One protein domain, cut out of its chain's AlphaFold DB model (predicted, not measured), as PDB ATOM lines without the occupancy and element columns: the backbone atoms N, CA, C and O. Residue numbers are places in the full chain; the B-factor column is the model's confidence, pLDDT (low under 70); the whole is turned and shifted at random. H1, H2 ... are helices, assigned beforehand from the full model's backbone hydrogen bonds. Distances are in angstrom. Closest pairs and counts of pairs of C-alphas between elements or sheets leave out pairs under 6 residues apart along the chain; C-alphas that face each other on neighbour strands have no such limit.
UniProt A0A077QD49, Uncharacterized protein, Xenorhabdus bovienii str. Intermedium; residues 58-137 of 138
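What this domain is: This is residues 58 to 137 of the 138 residues of an uncharacterized protein of Xenorhabdus bovienii str. Intermedium (UniProt A0A077QD49). One long helix, H2, makes the spine of the model: the short helices H1 and H3 turn off at its two ends, H4 crosses its middle part slantwise, and H5 meets it with its first residue and runs away from it. The end of H5 and the last residues, 130 to 137, stick out as a free arm, and H1 lies far out beyond the beginning of H2. The printed part has 80 residues with five named helices, H1 to H5 in that order, and no named strand; the class is all helix. The whole is compact, with a radius of gyration of the C-alphas of 12.7 A and spans of 37 by 27 by 19 A.

How they stand to each other: H1, residues 58 to 64, and H2, residues 67 to 84, only just touch, with 3 pairs of C-alphas within 8 A, and only at the corner by their tight link. Their closest C-alphas are those of Trp 63 and Gly 69, 5.4 A apart, and they run the same way at a steep tilt of 63 degrees. H2 is the hub and touches the four other helices. H3, residues 86 to 92, touches residues 81 to 82 of H2 only at the corner, the C-alphas of Leu 81 and Ala 89 being closest at 5.6 A; the tilt is steep, 55 degrees, opposite ways. H4, residues 99 to 112, touches residues 70 to 78 of H2, closest at the C-alphas of Thr 74 and Glu 104, 5.4 A, at a steep tilt of 50 degrees, opposite ways. H5, residues 122 to 135, touches H2 with residue 122 alone: the C-alphas of Leu 77 and Gly 122 are closest at 5.4 A, and the lines are about perpendicular at 88 degrees. H4 and H5 are close but not clearly touching, closest at the C-alphas of Ile 103 and Tyr 125, 7.6 A. H3 and H5 are near each other, while H1 is apart from H3, H4 and H5. In H1, H2, H3, H4 and H5 every O i to N i+4 pair is within hydrogen-bond range.

Where its parts are: H1 begins with C-alpha 58 at (477.731, 509.384, 258.110). H2 measures 25.7 A from first to last C-alpha, ending at C-alpha 84, (466.231, 490.227, 279.311). H1 measures 10.0 A, H3 9.7 A, H4 20.1 A and H5 20.4 A, the last ending at C-alpha 135, (479.697, 474.799, 263.664).

The domain as a whole: The two C-alphas farthest apart are those of Leu 59 and Lys 137, 40.8 A. The printed part has no cut. The links from H3 to H4 and from H4 to H5 are short. The mean pLDDT of the printed part is 91.4, and residue 137 alone is under 70.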
ATOM      1  N   HIS A  58     476.275 509.215 258.093       85.00
ATOM      2  CA  HIS A  58     477.731 509.384 258.110       85.00
ATOM      3  C   HIS A  58     478.318 509.694 259.499       85.00
ATOM      4  O   HIS A  58     479.417 509.245 259.811       85.00
ATOM      5  N   LEU A  59     477.616 510.461 260.340       87.88
ATOM      6  CA  LEU A  59     478.063 510.747 261.709       87.88
ATOM      7  C   LEU A  59     477.821 509.549 262.626       87.88
ATOM      8  O   LEU A  59     478.637 509.283 263.503       87.88
ATOM      9  N   LEU A  60     476.713 508.837 262.411       83.56
ATOM     10  CA  LEU A  60     476.384 507.592 263.104       83.56
ATOM     11  C   LEU A  60     477.445 506.522 262.832       83.56
ATOM     12  O   LEU A  60     477.968 505.933 263.774       83.56
ATOM     13  N   ASP A  61     477.831 506.351 261.569       83.62
ATOM     14  CA  ASP A  61     478.881 505.423 261.154       83.62
ATOM     15  C   ASP A  61     480.219 505.776 261.816       83.62
ATOM     16  O   ASP A  61     480.873 504.913 262.402       83.62
ATOM     17  N   VAL A  62     480.615 507.056 261.790       87.88
ATOM     18  CA  VAL A  62     481.854 507.524 262.440       87.88
ATOM     19  C   VAL A  62     481.813 507.297 263.951       87.88
ATOM     20  O   VAL A  62     482.810 506.869 264.535       87.88
ATOM     21  N   TRP A  63     480.672 507.562 264.590       88.56
ATOM     22  CA  TRP A  63     480.487 507.338 266.020       88.56
ATOM     23  C   TRP A  63     480.625 505.861 266.384       88.56
ATOM     24  O   TRP A  63     481.422 505.523 267.260       88.56
ATOM     25  N   LEU A  64     479.897 504.979 265.698       84.31
ATOM     26  CA  LEU A  64     479.876 503.542 265.982       84.31
ATOM     27  C   LEU A  64     481.208 502.861 265.668       84.31
ATOM     28  O   LEU A  64     481.604 501.938 266.373       84.31
ATOM     29  N   CYS A  65     481.935 503.354 264.664       85.69
ATOM     30  CA  CYS A  65     483.289 502.891 264.363       85.69
ATOM     31  C   CYS A  65     484.348 503.446 265.333       85.69
ATOM     32  O   CYS A  65     485.505 503.023 265.286       85.69
ATOM     33  N   SER A  66     484.000 504.407 266.195       91.06
ATOM     34  CA  SER A  66     484.938 504.941 267.180       91.06
ATOM     35  C   SER A  66     485.125 503.967 268.353       91.06
ATOM     36  O   SER A  66     484.185 503.260 268.725       91.06
ATOM     37  N   PRO A  67     486.297 503.966 269.021       91.31
ATOM     38  CA  PRO A  67     486.510 503.144 270.213       91.31
ATOM     39  C   PRO A  67     485.475 503.387 271.320       91.31
ATOM     40  O   PRO A  67     485.136 502.471 272.062       91.31
ATOM     41  N   TYR A  68     484.970 504.620 271.433       91.81
ATOM     42  CA  TYR A  68     483.975 504.968 272.439       91.81
ATOM     43  C   TYR A  68     482.571 504.481 272.059       91.81
ATOM     44  O   TYR A  68     481.893 503.904 272.902       91.81
ATOM     45  N   GLY A  69     482.151 504.654 270.802       91.62
ATOM     46  CA  GLY A  69     480.849 504.166 270.335       91.62
ATOM     47  C   GLY A  69     480.736 502.646 270.420       91.62
ATOM     48  O   GLY A  69     479.721 502.138 270.891       91.62
ATOM     49  N   LEU A  70     481.812 501.936 270.074       92.81
ATOM     50  CA  LEU A  70     481.906 500.492 270.262       92.81
ATOM     51  C   LEU A  70     481.731 500.101 271.735       92.81
ATOM     52  O   LEU A  70     480.902 499.252 272.038       92.81
ATOM     53  N   LYS A  71     482.453 500.762 272.652       94.12
ATOM     54  CA  LYS A  71     482.332 500.503 274.094       94.12
ATOM     55  C   LYS A  71     480.904 500.724 274.602       94.12
ATOM     56  O   LYS A  71     480.399 499.907 275.358       94.12
ATOM     57  N   VAL A  72     480.259 501.818 274.191       93.94
ATOM     58  CA  VAL A  72     478.873 502.114 274.588       93.94
ATOM     59  C   VAL A  72     477.931 501.011 274.114       93.94
ATOM     60  O   VAL A  72     477.149 500.512 274.914       93.94
ATOM     61  N   LEU A  73     478.034 500.596 272.847       93.44
ATOM     62  CA  LEU A  73     477.187 499.530 272.315       93.44
ATOM     63  C   LEU A  73     477.448 498.185 273.009       93.44
ATOM     64  O   LEU A  73     476.502 497.464 273.312       93.44
ATOM     65  N   THR A  74     478.712 497.870 273.300       96.12
ATOM     66  CA  THR A  74     479.095 496.692 274.085       96.12
ATOM     67  C   THR A  74     478.402 496.683 275.445       96.12
ATOM     68  O   THR A  74     477.758 495.690 275.777       96.12
ATOM     69  N   SER A  75     478.491 497.776 276.211       95.31
ATOM     70  CA  SER A  75     477.863 497.842 277.534       95.31
ATOM     71  C   SER A  75     476.334 497.800 277.438       95.31
ATOM     72  O   SER A  75     475.704 497.081 278.201       95.31
ATOM     73  N   SER A  76     475.727 498.466 276.448       94.62
ATOM     74  CA  SER A  76     474.274 498.383 276.232       94.62
ATOM     75  C   SER A  76     473.794 496.959 275.935       94.62
ATOM     76  O   SER A  76     472.764 496.548 276.457       94.62
ATOM     77  N   LEU A  77     474.533 496.192 275.127       96.50
ATOM     78  CA  LEU A  77     474.212 494.783 274.869       96.50
ATOM     79  C   LEU A  77     474.450 493.899 276.095       96.50
ATOM     80  O   LEU A  77     473.693 492.962 276.329       96.50
ATOM     81  N   TYR A  78     475.496 494.180 276.869       96.94
ATOM     82  CA  TYR A  78     475.759 493.481 278.121       96.94
ATOM     83  C   TYR A  78     474.597 493.657 279.110       96.94
ATOM     84  O   TYR A  78     474.099 492.664 279.644       96.94
ATOM     85  N   ASP A  79     474.129 494.893 279.295       95.69
ATOM     86  CA  ASP A  79     472.995 495.214 280.166       95.69
ATOM     87  C   ASP A  79     471.705 494.549 279.655       95.69
ATOM     88  O   ASP A  79     471.048 493.832 280.409       95.69
ATOM     89  N   ASP A  80     471.401 494.670 278.356       95.38
ATOM     90  CA  ASP A  80     470.243 494.023 277.714       95.38
ATOM     91  C   ASP A  80     470.228 492.500 277.936       95.38
ATOM     92  O   ASP A  80     469.199 491.914 278.284       95.38
ATOM     93  N   LEU A  81     471.380 491.837 277.804       96.75
ATOM     94  CA  LEU A  81     471.497 490.400 278.047       96.75
ATOM     95  C   LEU A  81     471.243 490.035 279.510       96.75
ATOM     96  O   LEU A  81     470.595 489.021 279.774       96.75
ATOM     97  N   TRP A  82     471.735 490.820 280.466       96.50
ATOM     98  CA  TRP A  82     471.484 490.560 281.884       96.50
ATOM     99  C   TRP A  82     470.035 490.840 282.287       96.50
ATOM    100  O   TRP A  82     469.469 490.065 283.064       96.50
ATOM    101  N   GLU A  83     469.429 491.890 281.734       95.56
ATOM    102  CA  GLU A  83     468.046 492.283 282.010       95.56
ATOM    103  C   GLU A  83     467.031 491.324 281.374       95.56
ATOM    104  O   GLU A  83     466.106 490.865 282.048       95.56
ATOM    105  N   ASN A  84     467.224 490.965 280.100       95.38
ATOM    106  CA  ASN A  84     466.231 490.227 279.311       95.38
ATOM    107  C   ASN A  84     466.567 488.738 279.127       95.38
ATOM    108  O   ASN A  84     465.677 487.922 278.870       95.38
ATOM    109  N   HIS A  85     467.835 488.349 279.299       94.25
ATOM    110  CA  HIS A  85     468.332 486.998 279.009       94.25
ATOM    111  C   HIS A  85     469.271 486.442 280.097       94.25
ATOM    112  O   HIS A  85     470.179 485.658 279.808       94.25
ATOM    113  N   GLY A  86     469.046 486.800 281.366       93.12
ATOM    114  CA  GLY A  86     470.002 486.575 282.460       93.12
ATOM    115  C   GLY A  86     470.494 485.129 282.655       93.12
ATOM    116  O   GLY A  86     471.642 484.913 283.042       93.12
ATOM    117  N   SER A  87     469.679 484.111 282.351       93.56
ATOM    118  CA  SER A  87     470.122 482.706 282.409       93.56
ATOM    119  C   SER A  87     471.192 482.384 281.363       93.56
ATOM    120  O   SER A  87     472.128 481.640 281.662       93.56
ATOM    121  N   MET A  88     471.070 482.955 280.164       93.31
ATOM    122  CA  MET A  88     472.028 482.808 279.074       93.31
ATOM    123  C   MET A  88     473.250 483.698 279.306       93.31
ATOM    124  O   MET A  88     474.375 483.219 279.178       93.31
ATOM    125  N   ALA A  89     473.043 484.944 279.751       94.75
ATOM    126  CA  ALA A  89     474.125 485.855 280.125       94.75
ATOM    127  C   ALA A  89     475.060 485.209 281.159       94.75
ATOM    128  O   ALA A  89     476.268 485.148 280.951       94.75
ATOM    129  N   LYS A  90     474.497 484.584 282.200       95.38
ATOM    130  CA  LYS A  90     475.266 483.861 283.221       95.38
ATOM    131  C   LYS A  90     476.087 482.685 282.674       95.38
ATOM    132  O   LYS A  90     477.141 482.377 283.226       95.38
ATOM    133  N   GLN A  91     475.600 481.993 281.641       94.12
ATOM    134  CA  GLN A  91     476.344 480.901 280.996       94.12
ATOM    135  C   GLN A  91     477.475 481.428 280.113       94.12
ATOM    136  O   GLN A  91     478.555 480.842 280.084       94.12
ATOM    137  N   LEU A  92     477.213 482.516 279.387       93.31
ATOM    138  CA  LEU A  92     478.173 483.131 278.478       93.31
ATOM    139  C   LEU A  92     479.263 483.906 279.223       93.31
ATOM    140  O   LEU A  92     480.388 483.966 278.735       93.31
ATOM    141  N   ASP A  93     478.963 484.408 280.421       96.06
ATOM    142  CA  ASP A  93     479.913 485.035 281.338       96.06
ATOM    143  C   ASP A  93     480.737 483.998 282.121       96.06
ATOM    144  O   ASP A  93     480.927 484.097 283.328       96.06
ATOM    145  N   GLN A  94     481.189 482.938 281.445       93.31
ATOM    146  CA  GLN A  94     482.079 481.928 282.014       93.31
ATOM    147  C   GLN A  94     483.391 481.872 281.215       93.31
ATOM    148  O   GLN A  94     483.377 481.516 280.026       93.31
ATOM    149  N   PRO A  95     484.539 482.192 281.848       93.62
ATOM    150  CA  PRO A  95     484.696 482.645 283.244       93.62
ATOM    151  C   PRO A  95     484.020 484.004 283.520       93.62
ATOM    152  O   PRO A  95     483.778 484.757 282.578       93.62
ATOM    153  N   GLU A  96     483.723 484.299 284.789       93.88
ATOM    154  CA  GLU A  96     483.079 485.561 285.202       93.88
ATOM    155  C   GLU A  96     483.836 486.780 284.655       93.88
ATOM    156  O   GLU A  96     485.069 486.833 284.705       93.88
ATOM    157  N   GLY A  97     483.093 487.739 284.100       93.19
ATOM    158  CA  GLY A  97     483.632 488.922 283.428       93.19
ATOM    159  C   GLY A  97     484.105 488.693 281.987       93.19
ATOM    160  O   GLY A  97     484.728 489.582 281.405       93.19
ATOM    161  N   SER A  98     483.847 487.526 281.388       95.44
ATOM    162  CA  SER A  98     484.218 487.249 279.991       95.44
ATOM    163  C   SER A  98     483.158 487.650 278.966       95.44
ATOM    164  O   SER A  98     483.484 487.732 277.780       95.44
ATOM    165  N   LEU A  99     481.922 487.928 279.387       96.62
ATOM    166  CA  LEU A  99     480.834 488.265 278.472       96.62
ATOM    167  C   LEU A  99     481.070 489.602 277.761       96.62
ATOM    168  O   LEU A  99     481.007 489.650 276.535       96.62
ATOM    169  N   GLU A 100     481.383 490.669 278.498       96.12
ATOM    170  CA  GLU A 100     481.573 492.007 277.914       96.12
ATOM    171  C   GLU A 100     482.713 492.039 276.866       96.12
ATOM    172  O   GLU A 100     482.468 492.483 275.738       96.12
ATOM    173  N   PRO A 101     483.915 491.471 277.125       96.50
ATOM    174  CA  PRO A 101     484.963 491.362 276.105       96.50
ATOM    175  C   PRO A 101     484.565 490.543 274.869       96.50
ATOM    176  O   PRO A 101     484.982 490.872 273.757       96.50
ATOM    177  N   ARG A 102     483.759 489.480 275.032       95.94
ATOM    178  CA  ARG A 102     483.275 488.660 273.907       95.94
ATOM    179  C   ARG A 102     482.299 489.430 273.023       95.94
ATOM    180  O   ARG A 102     482.425 489.380 271.802       95.94
ATOM    181  N   ILE A 103     481.386 490.191 273.628       97.31
ATOM    182  CA  ILE A 103     480.476 491.086 272.900       97.31
ATOM    183  C   ILE A 103     481.285 492.117 272.109       97.31
ATOM    184  O   ILE A 103     481.046 492.304 270.916       97.31
ATOM    185  N   GLU A 104     482.276 492.759 272.738       96.06
ATOM    186  CA  GLU A 104     483.143 493.723 272.051       96.06
ATOM    187  C   GLU A 104     483.870 493.090 270.859       96.06
ATOM    188  O   GLU A 104     483.876 493.658 269.765       96.06
ATOM    189  N   GLN A 105     484.452 491.902 271.041       95.44
ATOM    190  CA  GLN A 105     485.135 491.185 269.967       95.44
ATOM    191  C   GLN A 105     484.191 490.870 268.800       95.44
ATOM    192  O   GLN A 105     484.549 491.095 267.643       95.44
ATOM    193  N   TRP A 106     482.985 490.392 269.089       96.06
ATOM    194  CA  TRP A 106     481.984 490.091 268.070       96.06
ATOM    195  C   TRP A 106     481.552 491.341 267.287       96.06
ATOM    196  O   TRP A 106     481.490 491.328 266.054       96.06
ATOM    197  N   LEU A 107     481.339 492.468 267.973       95.31
ATOM    198  CA  LEU A 107     481.043 493.748 267.323       95.31
ATOM    199  C   LEU A 107     482.210 494.241 266.452       95.31
ATOM    200  O   LEU A 107     481.981 494.735 265.346       95.31
ATOM    201  N   ARG A 108     483.462 494.068 266.902       94.38
ATOM    202  CA  ARG A 108     484.658 494.391 266.101       94.38
ATOM    203  C   ARG A 108     484.708 493.580 264.812       94.38
ATOM    204  O   ARG A 108     484.905 494.160 263.749       94.38
ATOM    205  N   GLN A 109     484.454 492.275 264.887       94.19
ATOM    206  CA  GLN A 109     484.412 491.407 263.707       94.19
ATOM    207  C   GLN A 109     483.333 491.857 262.709       94.19
ATOM    208  O   GLN A 109     483.572 491.881 261.500       94.19
ATOM    209  N   LYS A 110     482.162 492.284 263.199       93.19
ATOM    210  CA  LYS A 110     481.109 492.860 262.348       93.19
ATOM    211  C   LYS A 110     481.557 494.149 261.659       93.19
ATOM    212  O   LYS A 110     481.352 494.287 260.452       93.19
ATOM    213  N   LEU A 111     482.201 495.059 262.391       90.94
ATOM    214  CA  LEU A 111     482.745 496.299 261.829       90.94
ATOM    215  C   LEU A 111     483.817 496.032 260.764       90.94
ATOM    216  O   LEU A 111     483.783 496.633 259.690       90.94
ATOM    217  N   GLU A 112     484.733 495.098 261.020       91.81
ATOM    218  CA  GLU A 112     485.767 494.680 260.064       91.81
ATOM    219  C   GLU A 112     485.154 494.087 258.785       91.81
ATOM    220  O   GLU A 112     485.617 494.370 257.677       91.81
ATOM    221  N   ALA A 113     484.045 493.355 258.921       92.06
ATOM    222  CA  ALA A 113     483.244 492.847 257.810       92.06
ATOM    223  C   ALA A 113     482.359 493.915 257.128       92.06
ATOM    224  O   ALA A 113     481.561 493.579 256.251       92.06
ATOM    225  N   ARG A 114     482.487 495.197 257.508       88.12
ATOM    226  CA  ARG A 114     481.659 496.329 257.044       88.12
ATOM    227  C   ARG A 114     480.157 496.117 257.258       88.12
ATOM    228  O   ARG A 114     479.338 496.640 256.499       88.12
ATOM    229  N   GLN A 115     479.793 495.342 258.276       89.00
ATOM    230  CA  GLN A 115     478.407 495.175 258.683       89.00
ATOM    231  C   GLN A 115     477.974 496.357 259.548       89.00
ATOM    232  O   GLN A 115     478.736 496.882 260.358       89.00
ATOM    233  N   ARG A 116     476.715 496.750 259.371       85.75
ATOM    234  CA  ARG A 116     476.038 497.757 260.184       85.75
ATOM    235  C   ARG A 116     475.716 497.175 261.567       85.75
ATOM    236  O   ARG A 116     475.163 496.078 261.649       85.75
ATOM    237  N   ILE A 117     476.101 497.882 262.632       89.75
ATOM    238  CA  ILE A 117     475.963 497.425 264.030       89.75
ATOM    239  C   ILE A 117     474.951 498.247 264.842       89.75
ATOM    240  O   ILE A 117     474.644 497.890 265.971       89.75
ATOM    241  N   GLU A 118     474.383 499.316 264.274       83.94
ATOM    242  CA  GLU A 118     473.503 500.265 264.973       83.94
ATOM    243  C   GLU A 118     472.183 499.671 265.488       83.94
ATOM    244  O   GLU A 118     471.512 500.284 266.313       83.94
ATOM    245  N   LYS A 119     471.778 498.511 264.963       85.19
ATOM    246  CA  LYS A 119     470.491 497.852 265.247       85.19
ATOM    247  C   LYS A 119     470.648 496.457 265.839       85.19
ATOM    248  O   LYS A 119     469.686 495.701 265.878       85.19
ATOM    249  N   VAL A 120     471.862 496.108 266.243       91.06
ATOM    250  CA  VAL A 120     472.136 494.803 266.830       91.06
ATOM    251  C   VAL A 120     471.536 494.751 268.234       91.06
ATOM    252  O   VAL A 120     471.728 495.674 269.023       91.06
ATOM    253  N   SER A 121     470.810 493.675 268.523       92.00
ATOM    254  CA  SER A 121     470.185 493.392 269.818       92.00
ATOM    255  C   SER A 121     470.899 492.262 270.566       92.00
ATOM    256  O   SER A 121     471.677 491.506 269.969       92.00
ATOM    257  N   GLY A 122     470.608 492.086 271.862       92.50
ATOM    258  CA  GLY A 122     471.088 490.930 272.618       92.50
ATOM    259  C   GLY A 122     470.641 489.610 271.990       92.50
ATOM    260  O   GLY A 122     471.416 488.657 271.933       92.50
ATOM    261  N   GLN A 123     469.442 489.559 271.406       93.44
ATOM    262  CA  GLN A 123     468.952 488.365 270.716       93.44
ATOM    263  C   GLN A 123     469.768 488.023 269.459       93.44
ATOM    264  O   GLN A 123     470.050 486.847 269.224       93.44
ATOM    265  N   ASP A 124     470.209 489.023 268.691       94.38
ATOM    266  CA  ASP A 124     471.108 488.803 267.547       94.38
ATOM    267  C   ASP A 124     472.455 488.221 267.991       94.38
ATOM    268  O   ASP A 124     473.017 487.355 267.314       94.38
ATOM    269  N   TYR A 125     472.968 488.676 269.139       95.69
ATOM    270  CA  TYR A 125     474.187 488.128 269.729       95.69
ATOM    271  C   TYR A 125     474.001 486.668 270.147       95.69
ATOM    272  O   TYR A 125     474.817 485.820 269.790       95.69
ATOM    273  N   LEU A 126     472.908 486.343 270.841       94.81
ATOM    274  CA  LEU A 126     472.627 484.969 271.265       94.81
ATOM    275  C   LEU A 126     472.509 484.008 270.078       94.81
ATOM    276  O   LEU A 126     473.097 482.928 270.112       94.81
ATOM    277  N   LEU A 127     471.821 484.424 269.011       94.25
ATOM    278  CA  LEU A 127     471.718 483.640 267.778       94.25
ATOM    279  C   LEU A 127     473.093 483.389 267.146       94.25
ATOM    280  O   LEU A 127     473.359 482.279 266.688       94.25
ATOM    281  N   ALA A 128     473.979 484.387 267.140       93.12
ATOM    282  CA  ALA A 128     475.340 484.212 266.640       93.12
ATOM    283  C   ALA A 128     476.138 483.204 267.486       93.12
ATOM    284  O   ALA A 128     476.786 482.320 266.929       93.12
ATOM    285  N   MET A 129     476.037 483.278 268.817       92.94
ATOM    286  CA  MET A 129     476.726 482.349 269.723       92.94
ATOM    287  C   MET A 129     476.217 480.906 269.590       92.94
ATOM    288  O   MET A 129     476.991 479.953 269.702       92.94
ATOM    289  N   GLU A 130     474.920 480.715 269.332       89.56
ATOM    290  CA  GLU A 130     474.354 479.391 269.052       89.56
ATOM    291  C   GLU A 130     474.891 478.810 267.739       89.56
ATOM    292  O   GLU A 130     475.313 477.652 267.711       89.56
ATOM    293  N   GLN A 131     474.950 479.620 266.678       89.00
ATOM    294  CA  GLN A 131     475.471 479.202 265.372       89.00
ATOM    295  C   GLN A 131     476.953 478.812 265.427       89.00
ATOM    296  O   GLN A 131     477.340 477.804 264.835       89.00
ATOM    297  N   GLU A 132     477.780 479.568 266.154       84.56
ATOM    298  CA  GLU A 132     479.197 479.235 266.359       84.56
ATOM    299  C   GLU A 132     479.352 477.876 267.058       84.56
ATOM    300  O   GLU A 132     480.111 477.014 266.612       84.56
ATOM    301  N   LYS A 133     478.546 477.626 268.096       81.88
ATOM    302  CA  LYS A 133     478.561 476.367 268.852       81.88
ATOM    303  C   LYS A 133     478.101 475.157 268.036       81.88
ATOM    304  O   LYS A 133     478.503 474.030 268.332       81.88
ATOM    305  N   GLU A 134     477.212 475.347 267.063       78.50
ATOM    306  CA  GLU A 134     476.796 474.284 266.142       78.50
ATOM    307  C   GLU A 134     477.878 473.968 265.106       78.50
ATOM    308  O   GLU A 134     478.103 472.794 264.811       78.50
ATOM    309  N   GLN A 135     478.594 474.982 264.613       73.88
ATOM    310  CA  GLN A 135     479.697 474.799 263.664       73.88
ATOM    311  C   GLN A 135     480.902 474.086 264.286       73.88
ATOM    312  O   GLN A 135     481.527 473.270 263.621       73.88
ATOM    313  N   GLU A 136     481.197 474.316 265.568       71.69
ATOM    314  CA  GLU A 136     482.267 473.602 266.286       71.69
ATOM    315  C   GLU A 136     481.983 472.104 266.504       71.69
ATOM    316  O   GLU A 136     482.886 471.341 266.853       71.69
ATOM    317  N   LYS A 137     480.729 471.668 266.336       65.06
ATOM    318  CA  LYS A 137     480.306 470.272 266.532       65.06
ATOM    319  C   LYS A 137     480.214 469.460 265.237       65.06
ATOM    320  O   LYS A 137     479.996 468.249 265.334       65.06
TER     321      LYS A 137